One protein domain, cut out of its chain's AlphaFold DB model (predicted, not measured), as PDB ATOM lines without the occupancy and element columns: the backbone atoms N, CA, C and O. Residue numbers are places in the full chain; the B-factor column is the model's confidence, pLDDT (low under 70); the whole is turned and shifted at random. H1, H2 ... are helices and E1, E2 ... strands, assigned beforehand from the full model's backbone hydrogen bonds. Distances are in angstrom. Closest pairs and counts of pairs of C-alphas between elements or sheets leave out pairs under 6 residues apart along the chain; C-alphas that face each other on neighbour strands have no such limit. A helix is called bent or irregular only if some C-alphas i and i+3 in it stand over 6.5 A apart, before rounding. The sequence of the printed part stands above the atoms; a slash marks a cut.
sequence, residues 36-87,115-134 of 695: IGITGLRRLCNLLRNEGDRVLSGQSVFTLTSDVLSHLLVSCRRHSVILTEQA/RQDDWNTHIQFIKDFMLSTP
ATOM      1  N   ILE A  36     311.594 255.486 216.819       67.75
ATOM      2  CA  ILE A  36     310.261 256.003 216.458       67.75
ATOM      3  C   ILE A  36     309.777 255.311 215.177       67.75
ATOM      4  O   ILE A  36     310.403 255.437 214.123       67.75
ATOM      5  N   GLY A  37     308.649 254.601 215.265       65.00
ATOM      6  CA  GLY A  37     308.017 253.979 214.104       65.00
ATOM      7  C   GLY A  37     307.658 255.015 213.033       65.00
ATOM      8  O   GLY A  37     307.338 256.162 213.343       65.00
ATOM      9  N   ILE A  38     307.669 254.609 211.760       65.06
ATOM     10  CA  ILE A  38     307.456 255.488 210.589       65.06
ATOM     11  C   ILE A  38     306.182 256.348 210.725       65.06
ATOM     12  O   ILE A  38     306.166 257.520 210.351       65.06
ATOM     13  N   THR A  39     305.118 255.797 211.312       69.69
ATOM     14  CA  THR A  39     303.850 256.502 211.563       69.69
ATOM     15  C   THR A  39     303.965 257.583 212.640       69.69
ATOM     16  O   THR A  39     303.384 258.657 212.483       69.69
ATOM     17  N   GLY A  40     304.729 257.334 213.708       73.19
ATOM     18  CA  GLY A  40     305.019 258.318 214.753       73.19
ATOM     19  C   GLY A  40     305.870 259.469 214.221       73.19
ATOM     20  O   GLY A  40     305.574 260.631 214.489       73.19
ATOM     21  N   LEU A  41     306.854 259.152 213.376       76.38
ATOM     22  CA  LEU A  41     307.698 260.152 212.735       76.38
ATOM     23  C   LEU A  41     306.905 261.044 211.775       76.38
ATOM     24  O   LEU A  41     307.028 262.263 211.820       76.38
ATOM     25  N   ARG A  42     306.036 260.449 210.950       75.12
ATOM     26  CA  ARG A  42     305.165 261.197 210.033       75.12
ATOM     27  C   ARG A  42     304.223 262.140 210.791       75.12
ATOM     28  O   ARG A  42     304.032 263.276 210.367       75.12
ATOM     29  N   ARG A  43     303.661 261.702 211.924       78.69
ATOM     30  CA  ARG A  43     302.831 262.562 212.789       78.69
ATOM     31  C   ARG A  43     303.628 263.737 213.353       78.69
ATOM     32  O   ARG A  43     303.143 264.861 213.282       78.69
ATOM     33  N   LEU A  44     304.842 263.487 213.850       82.06
ATOM     34  CA  LEU A  44     305.731 264.542 214.339       82.06
ATOM     35  C   LEU A  44     306.083 265.536 213.225       82.06
ATOM     36  O   LEU A  44     305.950 266.735 213.429       82.06
ATOM     37  N   CYS A  45     306.447 265.062 212.031       79.62
ATOM     38  CA  CYS A  45     306.735 265.931 210.889       79.62
ATOM     39  C   CYS A  45     305.543 266.793 210.483       79.62
ATOM     40  O   CYS A  45     305.722 267.975 210.217       79.62
ATOM     41  N   ASN A  46     304.331 266.236 210.446       80.19
ATOM     42  CA  ASN A  46     303.137 267.013 210.109       80.19
ATOM     43  C   ASN A  46     302.849 268.090 211.161       80.19
ATOM     44  O   ASN A  46     302.506 269.213 210.812       80.19
ATOM     45  N   LEU A  47     303.037 267.767 212.441       80.69
ATOM     46  CA  LEU A  47     302.877 268.719 213.539       80.69
ATOM     47  C   LEU A  47     303.930 269.836 213.465       80.69
ATOM     48  O   LEU A  47     303.588 271.014 213.529       80.69
ATOM     49  N   LEU A  48     305.192 269.480 213.226       83.44
ATOM     50  CA  LEU A  48     306.283 270.437 213.042       83.44
ATOM     51  C   LEU A  48     306.133 271.278 211.767       83.44
ATOM     52  O   LEU A  48     306.543 272.428 211.756       83.44
ATOM     53  N   ARG A  49     305.515 270.766 210.700       80.31
ATOM     54  CA  ARG A  49     305.217 271.567 209.500       80.31
ATOM     55  C   ARG A  49     304.102 272.587 209.720       80.31
ATOM     56  O   ARG A  49     304.106 273.617 209.063       80.31
ATOM     57  N   ASN A  50     303.166 272.306 210.624       78.69
ATOM     58  CA  ASN A  50     302.029 273.189 210.883       78.69
ATOM     59  C   ASN A  50     302.336 274.247 211.952       78.69
ATOM     60  O   ASN A  50     301.842 275.367 211.867       78.69
ATOM     61  N   GLU A  51     303.129 273.893 212.967       77.69
ATOM     62  CA  GLU A  51     303.378 274.751 214.136       77.69
ATOM     63  C   GLU A  51     304.866 275.050 214.387       77.69
ATOM     64  O   GLU A  51     305.208 275.836 215.274       77.69
ATOM     65  N   GLY A  52     305.768 274.460 213.599       78.25
ATOM     66  CA  GLY A  52     307.212 274.595 213.781       78.25
ATOM     67  C   GLY A  52     307.749 275.993 213.500       78.25
ATOM     68  O   GLY A  52     308.712 276.390 214.149       78.25
ATOM     69  N   ASP A  53     307.101 276.785 212.645       80.31
ATOM     70  CA  ASP A  53     307.533 278.163 212.359       80.31
ATOM     71  C   ASP A  53     307.562 279.032 213.627       80.31
ATOM     72  O   ASP A  53     308.441 279.879 213.804       80.31
ATOM     73  N   ARG A  54     306.651 278.782 214.576       79.81
ATOM     74  CA  ARG A  54     306.626 279.472 215.877       79.81
ATOM     75  C   ARG A  54     307.775 279.045 216.786       79.81
ATOM     76  O   ARG A  54     308.259 279.838 217.585       79.81
ATOM     77  N   VAL A  55     308.206 277.794 216.681       83.06
ATOM     78  CA  VAL A  55     309.348 277.264 217.435       83.06
ATOM     79  C   VAL A  55     310.657 277.802 216.856       83.06
ATOM     80  O   VAL A  55     311.498 278.287 217.607       83.06
ATOM     81  N   LEU A  56     310.802 277.791 215.527       81.12
ATOM     82  CA  LEU A  56     311.986 278.298 214.824       81.12
ATOM     83  C   LEU A  56     312.144 279.818 214.967       81.12
ATOM     84  O   LEU A  56     313.260 280.308 215.097       81.12
ATOM     85  N   SER A  57     311.037 280.566 215.017       76.75
ATOM     86  CA  SER A  57     311.050 282.008 215.325       76.75
ATOM     87  C   SER A  57     311.277 282.326 216.808       76.75
ATOM     88  O   SER A  57     311.344 283.498 217.176       76.75
ATOM     89  N   GLY A  58     311.379 281.313 217.678       78.38
ATOM     90  CA  GLY A  58     311.584 281.484 219.118       78.38
ATOM     91  C   GLY A  58     310.352 281.970 219.892       78.38
ATOM     92  O   GLY A  58     310.465 282.250 221.085       78.38
ATOM     93  N   GLN A  59     309.180 282.046 219.251       80.75
ATOM     94  CA  GLN A  59     307.908 282.407 219.891       80.75
ATOM     95  C   GLN A  59     307.323 281.268 220.739       80.75
ATOM     96  O   GLN A  59     306.544 281.515 221.655       80.75
ATOM     97  N   SER A  60     307.688 280.022 220.431       85.69
ATOM     98  CA  SER A  60     307.279 278.817 221.157       85.69
ATOM     99  C   SER A  60     308.495 278.018 221.633       85.69
ATOM    100  O   SER A  60     309.604 278.175 221.118       85.69
ATOM    101  N   VAL A  61     308.291 277.162 222.635       87.75
ATOM    102  CA  VAL A  61     309.325 276.293 223.212       87.75
ATOM    103  C   VAL A  61     309.111 274.867 222.722       87.75
ATOM    104  O   VAL A  61     308.041 274.287 222.928       87.75
ATOM    105  N   PHE A  62     310.134 274.273 222.111       89.62
ATOM    106  CA  PHE A  62     310.063 272.886 221.673       89.62
ATOM    107  C   PHE A  62     310.134 271.958 222.881       89.62
ATOM    108  O   PHE A  62     311.191 271.799 223.487       89.62
ATOM    109  N   THR A  63     309.003 271.367 223.258       89.81
ATOM    110  CA  THR A  63     308.927 270.500 224.437       89.81
ATOM    111  C   THR A  63     308.997 269.035 224.033       89.81
ATOM    112  O   THR A  63     308.149 268.547 223.288       89.81
ATOM    113  N   LEU A  64     309.986 268.317 224.558       89.75
ATOM    114  CA  LEU A  64     310.191 266.893 224.325       89.75
ATOM    115  C   LEU A  64     310.250 266.130 225.644       89.75
ATOM    116  O   LEU A  64     310.864 266.566 226.614       89.75
ATOM    117  N   THR A  65     309.650 264.944 225.674       89.56
ATOM    118  CA  THR A  65     309.923 263.998 226.759       89.56
ATOM    119  C   THR A  65     311.277 263.326 226.542       89.56
ATOM    120  O   THR A  65     311.648 263.103 225.384       89.56
ATOM    121  N   SER A  66     311.957 262.912 227.611       86.56
ATOM    122  CA  SER A  66     313.197 262.119 227.519       86.56
ATOM    123  C   SER A  66     313.069 260.910 226.586       86.56
ATOM    124  O   SER A  66     313.983 260.630 225.819       86.56
ATOM    125  N   ASP A  67     311.925 260.219 226.609       84.69
ATOM    126  CA  ASP A  67     311.713 258.994 225.832       84.69
ATOM    127  C   ASP A  67     311.635 259.309 224.339       84.69
ATOM    128  O   ASP A  67     312.375 258.745 223.536       84.69
ATOM    129  N   VAL A  68     310.790 260.276 223.962       85.75
ATOM    130  CA  VAL A  68     310.688 260.758 222.575       85.75
ATOM    131  C   VAL A  68     312.037 261.260 222.071       85.75
ATOM    132  O   VAL A  68     312.418 260.915 220.954       85.75
ATOM    133  N   LEU A  69     312.780 262.022 222.878       86.62
ATOM    134  CA  LEU A  69     314.105 262.503 222.498       86.62
ATOM    135  C   LEU A  69     315.077 261.336 222.274       86.62
ATOM    136  O   LEU A  69     315.728 261.291 221.234       86.62
ATOM    137  N   SER A  70     315.120 260.352 223.172       84.50
ATOM    138  CA  SER A  70     315.947 259.149 223.020       84.50
ATOM    139  C   SER A  70     315.589 258.354 221.762       84.50
ATOM    140  O   SER A  70     316.466 258.036 220.956       84.50
ATOM    141  N   HIS A  71     314.300 258.091 221.526       83.19
ATOM    142  CA  HIS A  71     313.851 257.388 220.325       83.19
ATOM    143  C   HIS A  71     314.174 258.168 219.046       83.19
ATOM    144  O   HIS A  71     314.542 257.568 218.034       83.19
ATOM    145  N   LEU A  72     314.061 259.497 219.077       84.06
ATOM    146  CA  LEU A  72     314.409 260.368 217.961       84.06
ATOM    147  C   LEU A  72     315.919 260.337 217.709       84.06
ATOM    148  O   LEU A  72     316.353 260.167 216.569       84.06
ATOM    149  N   LEU A  73     316.733 260.408 218.763       84.88
ATOM    150  CA  LEU A  73     318.186 260.332 218.667       84.88
ATOM    151  C   LEU A  73     318.647 259.004 218.057       84.88
ATOM    152  O   LEU A  73     319.492 259.031 217.154       84.88
ATOM    153  N   VAL A  74     318.053 257.881 218.475       84.44
ATOM    154  CA  VAL A  74     318.266 256.554 217.870       84.44
ATOM    155  C   VAL A  74     317.853 256.557 216.402       84.44
ATOM    156  O   VAL A  74     318.641 256.145 215.550       84.44
ATOM    157  N   SER A  75     316.671 257.083 216.068       81.19
ATOM    158  CA  SER A  75     316.203 257.147 214.680       81.19
ATOM    159  C   SER A  75     317.138 257.957 213.780       81.19
ATOM    160  O   SER A  75     317.494 257.476 212.704       81.19
ATOM    161  N   CYS A  76     317.622 259.132 214.203       82.12
ATOM    162  CA  CYS A  76     318.579 259.856 213.365       82.12
ATOM    163  C   CYS A  76     320.024 259.317 213.420       82.12
ATOM    164  O   CYS A  76     320.761 259.588 212.472       82.12
ATOM    165  N   ARG A  77     320.417 258.502 214.421       83.19
ATOM    166  CA  ARG A  77     321.655 257.687 214.355       83.19
ATOM    167  C   ARG A  77     321.528 256.616 213.272       83.19
ATOM    168  O   ARG A  77     322.391 256.543 212.404       83.19
ATOM    169  N   ARG A  78     320.418 255.866 213.261       79.88
ATOM    170  CA  ARG A  78     320.117 254.870 212.217       79.88
ATOM    171  C   ARG A  78     320.140 255.494 210.824       79.88
ATOM    172  O   ARG A  78     320.741 254.931 209.922       79.88
ATOM    173  N   HIS A  79     319.559 256.686 210.671       80.56
ATOM    174  CA  HIS A  79     319.591 257.419 209.399       80.56
ATOM    175  C   HIS A  79     321.010 257.784 208.953       80.56
ATOM    176  O   HIS A  79     321.337 257.662 207.780       80.56
ATOM    177  N   SER A  80     321.874 258.213 209.879       79.62
ATOM    178  CA  SER A  80     323.269 258.514 209.539       79.62
ATOM    179  C   SER A  80     324.046 257.268 209.102       79.62
ATOM    180  O   SER A  80     324.767 257.345 208.116       79.62
ATOM    181  N   VAL A  81     323.865 256.123 209.775       78.75
ATOM    182  CA  VAL A  81     324.538 254.860 209.410       78.75
ATOM    183  C   VAL A  81     324.122 254.388 208.016       78.75
ATOM    184  O   VAL A  81     324.985 254.086 207.199       78.75
ATOM    185  N   ILE A  82     322.818 254.413 207.711       76.38
ATOM    186  CA  ILE A  82     322.293 254.023 206.391       76.38
ATOM    187  C   ILE A  82     322.908 254.887 205.280       76.38
ATOM    188  O   ILE A  82     323.298 254.363 204.240       76.38
ATOM    189  N   LEU A  83     323.035 256.201 205.494       72.00
ATOM    190  CA  LEU A  83     323.665 257.095 204.518       72.00
ATOM    191  C   LEU A  83     325.162 256.805 204.336       72.00
ATOM    192  O   LEU A  83     325.657 256.870 203.213       72.00
ATOM    193  N   THR A  84     325.885 256.475 205.410       68.25
ATOM    194  CA  THR A  84     327.310 256.122 205.332       68.25
ATOM    195  C   THR A  84     327.531 254.803 204.593       68.25
ATOM    196  O   THR A  84     328.420 254.739 203.751       68.25
ATOM    197  N   GLU A  85     326.710 253.781 204.845       70.69
ATOM    198  CA  GLU A  85     326.767 252.499 204.125       70.69
ATOM    199  C   GLU A  85     326.411 252.653 202.639       70.69
ATOM    200  O   GLU A  85     327.035 252.036 201.778       70.69
ATOM    201  N   GLN A  86     325.449 253.518 202.307       65.00
ATOM    202  CA  GLN A  86     325.122 253.833 200.913       65.00
ATOM    203  C   GLN A  86     326.239 254.619 200.211       65.00
ATOM    204  O   GLN A  86     326.468 254.413 199.021       65.00
ATOM    205  N   ALA A  87     326.952 255.491 200.932       59.19
ATOM    206  CA  ALA A  87     328.084 256.244 200.397       59.19
ATOM    207  C   ALA A  87     329.343 255.378 200.214       59.19
ATOM    208  O   ALA A  87     330.073 255.571 199.245       59.19
ATOM    209  N   ARG A 115     308.427 254.181 200.805       60.81
ATOM    210  CA  ARG A 115     308.284 254.244 202.271       60.81
ATOM    211  C   ARG A 115     309.595 254.583 202.977       60.81
ATOM    212  O   ARG A 115     309.565 255.273 203.996       60.81
ATOM    213  N   GLN A 116     310.715 254.080 202.461       69.62
ATOM    214  CA  GLN A 116     312.039 254.376 203.001       69.62
ATOM    215  C   GLN A 116     312.485 255.792 202.621       69.62
ATOM    216  O   GLN A 116     313.029 256.499 203.466       69.62
ATOM    217  N   ASP A 117     312.189 256.228 201.397       70.31
ATOM    218  CA  ASP A 117     312.457 257.580 200.909       70.31
ATOM    219  C   ASP A 117     311.649 258.617 201.698       70.31
ATOM    220  O   ASP A 117     312.222 259.576 202.213       70.31
ATOM    221  N   ASP A 118     310.355 258.361 201.933       76.94
ATOM    222  CA  ASP A 118     309.522 259.163 202.832       76.94
ATOM    223  C   ASP A 118     310.152 259.263 204.227       76.94
ATOM    224  O   ASP A 118     310.238 260.345 204.804       76.94
ATOM    225  N   TRP A 119     310.574 258.139 204.816       80.50
ATOM    226  CA  TRP A 119     311.197 258.141 206.142       80.50
ATOM    227  C   TRP A 119     312.508 258.938 206.157       80.50
ATOM    228  O   TRP A 119     312.702 259.744 207.067       80.50
ATOM    229  N   ASN A 120     313.358 258.782 205.140       81.50
ATOM    230  CA  ASN A 120     314.611 259.525 204.993       81.50
ATOM    231  C   ASN A 120     314.344 261.038 204.941       81.50
ATOM    232  O   ASN A 120     314.984 261.801 205.665       81.50
ATOM    233  N   THR A 121     313.368 261.480 204.140       84.06
ATOM    234  CA  THR A 121     312.980 262.896 204.047       84.06
ATOM    235  C   THR A 121     312.426 263.419 205.372       84.06
ATOM    236  O   THR A 121     312.793 264.510 205.805       84.06
ATOM    237  N   HIS A 122     311.574 262.646 206.051       83.62
ATOM    238  CA  HIS A 122     311.029 263.024 207.356       83.62
ATOM    239  C   HIS A 122     312.119 263.131 208.434       83.62
ATOM    240  O   HIS A 122     312.112 264.088 209.208       83.62
ATOM    241  N   ILE A 123     313.071 262.192 208.486       85.12
ATOM    242  CA  ILE A 123     314.185 262.265 209.438       85.12
ATOM    243  C   ILE A 123     315.101 263.444 209.126       85.12
ATOM    244  O   ILE A 123     315.531 264.106 210.068       85.12
ATOM    245  N   GLN A 124     315.411 263.718 207.853       85.69
ATOM    246  CA  GLN A 124     316.230 264.885 207.512       85.69
ATOM    247  C   GLN A 124     315.551 266.182 207.925       85.69
ATOM    248  O   GLN A 124     316.161 266.971 208.632       85.69
ATOM    249  N   PHE A 125     314.260 266.334 207.624       86.88
ATOM    250  CA  PHE A 125     313.494 267.487 208.086       86.88
ATOM    251  C   PHE A 125     313.569 267.660 209.612       86.88
ATOM    252  O   PHE A 125     313.775 268.764 210.101       86.88
ATOM    253  N   ILE A 126     313.453 266.571 210.379       86.88
ATOM    254  CA  ILE A 126     313.592 266.623 211.840       86.88
ATOM    255  C   ILE A 126     315.018 266.985 212.266       86.88
ATOM    256  O   ILE A 126     315.177 267.758 213.205       86.88
ATOM    257  N   LYS A 127     316.053 266.445 211.610       84.94
ATOM    258  CA  LYS A 127     317.452 266.809 211.884       84.94
ATOM    259  C   LYS A 127     317.665 268.311 211.660       84.94
ATOM    260  O   LYS A 127     318.189 268.974 212.550       84.94
ATOM    261  N   ASP A 128     317.193 268.842 210.536       86.00
ATOM    262  CA  ASP A 128     317.290 270.265 210.196       86.00
ATOM    263  C   ASP A 128     316.513 271.134 211.196       86.00
ATOM    264  O   ASP A 128     316.994 272.179 211.645       86.00
ATOM    265  N   PHE A 129     315.336 270.662 211.617       87.38
ATOM    266  CA  PHE A 129     314.522 271.319 212.633       87.38
ATOM    267  C   PHE A 129     315.224 271.365 213.997       87.38
ATOM    268  O   PHE A 129     315.275 272.420 214.624       87.38
ATOM    269  N   MET A 130     315.812 270.251 214.454       87.56
ATOM    270  CA  MET A 130     316.568 270.196 215.714       87.56
ATOM    271  C   MET A 130     317.773 271.138 215.703       87.56
ATOM    272  O   MET A 130     318.010 271.835 216.687       87.56
ATOM    273  N   LEU A 131     318.517 271.184 214.595       87.19
ATOM    274  CA  LEU A 131     319.669 272.077 214.446       87.19
ATOM    275  C   LEU A 131     319.266 273.552 214.550       87.19
ATOM    276  O   LEU A 131     320.011 274.357 215.105       87.19
ATOM    277  N   SER A 132     318.069 273.874 214.059       87.69
ATOM    278  CA  SER A 132     317.534 275.235 213.990       87.69
ATOM    279  C   SER A 132     316.669 275.624 215.195       87.69
ATOM    280  O   SER A 132     316.097 276.708 215.193       87.69
ATOM    281  N   THR A 133     316.526 274.762 216.209       88.94
ATOM    282  CA  THR A 133     315.645 275.014 217.362       88.94
ATOM    283  C   THR A 133     316.336 275.905 218.409       88.94
ATOM    284  O   THR A 133     317.277 275.438 219.051       88.94
ATOM    285  N   PRO A 134     315.847 277.138 218.665       89.25
ATOM    286  CA  PRO A 134     316.462 278.042 219.640       89.25
ATOM    287  C   PRO A 134     316.020 277.780 221.088       89.25
ATOM    288  O   PRO A 134     316.779 278.036 222.019       89.25
TER     289      PRO A 134
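Overview. This is residues 36 to 87 and 115 to 134 of the 695 residues of an uncharacterized protein of Elysia chlorotica (UniProt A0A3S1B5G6). Three helices and one short strand make an elongated body: H1 and H3 lie side by side, and the longer H2 crosses the other side of H3 at a steep tilt, so that H3 sits between two helices that are apart. From the far end of H1 the chain turns through a small loop and the strand E1, which leads into H2. The printed part has 72 residues, with three named helices and one named strand in the order H1, E1, H2, H3; the class is mostly helix, and E1 pairs with no named strand. By its radius of gyration of the C-alphas, 12.4 A, the whole is compact, and its C-alphas span 39 by 22 by 21 A along the three main axes.

Arrangement. Start with H1, residues 38 to 56, and look across to H3, residues 115 to 131. They touch, with the C-alphas of Cys 45 and His 122 the closest at 6.3 A, and run the same way at a shallow tilt of 31 degrees. H1 has a kink of 63 degrees near residue 50 and is irregular: C-alphas 50 and 53 are 7.6 A apart. Next comes E1, residues 62 to 65; its closest C-alpha to H1 is that of Phe 62, 6.1 A from that of Val 55. E1 is apart from H3, and it meets H2, residues 66 to 87, only through their link. H2 touches H3 with residues 75 to 79 alone, and H3 touches H2 with residues 120 to 127 alone. There the closest C-alphas are those of Cys 76 and Ile 123, 6.4 A apart, and the two helices run opposite ways at a steep tilt of 63 degrees. H1 and H2 are apart. In H2 and H3 every O i to N i+4 pair is within hydrogen-bond range; in H1 12 of 15 are.

Along the chain. Find C-alpha 38 at (307.456, 255.488, 210.589), where H1 begins; it covers 23.6 A to C-alpha 56. E1 runs from Phe 62 to Thr 65. Find C-alpha 66 at (313.197, 262.119, 227.519); from there H2 runs 31.5 A to C-alpha 87. H3 begins at Arg 115 and covers 24.4 A, ending at C-alpha 131, at (319.669, 272.077, 214.446).

Size, cuts and confidence. The two C-alphas farthest apart are those of Gln 59 and Glu 85, at 38.7 A. Residues 88 to 114 are not printed, and C-alphas 87 and 115 are 20.0 A apart across this cut, which lies in the link from H2 to H3. The links H1 to E1 and E1 to H2 are tight. The mean pLDDT of the printed part is 80.2; look for values under 70 at residues 36 to 39, 84, 86 to 87 and 115 to 116.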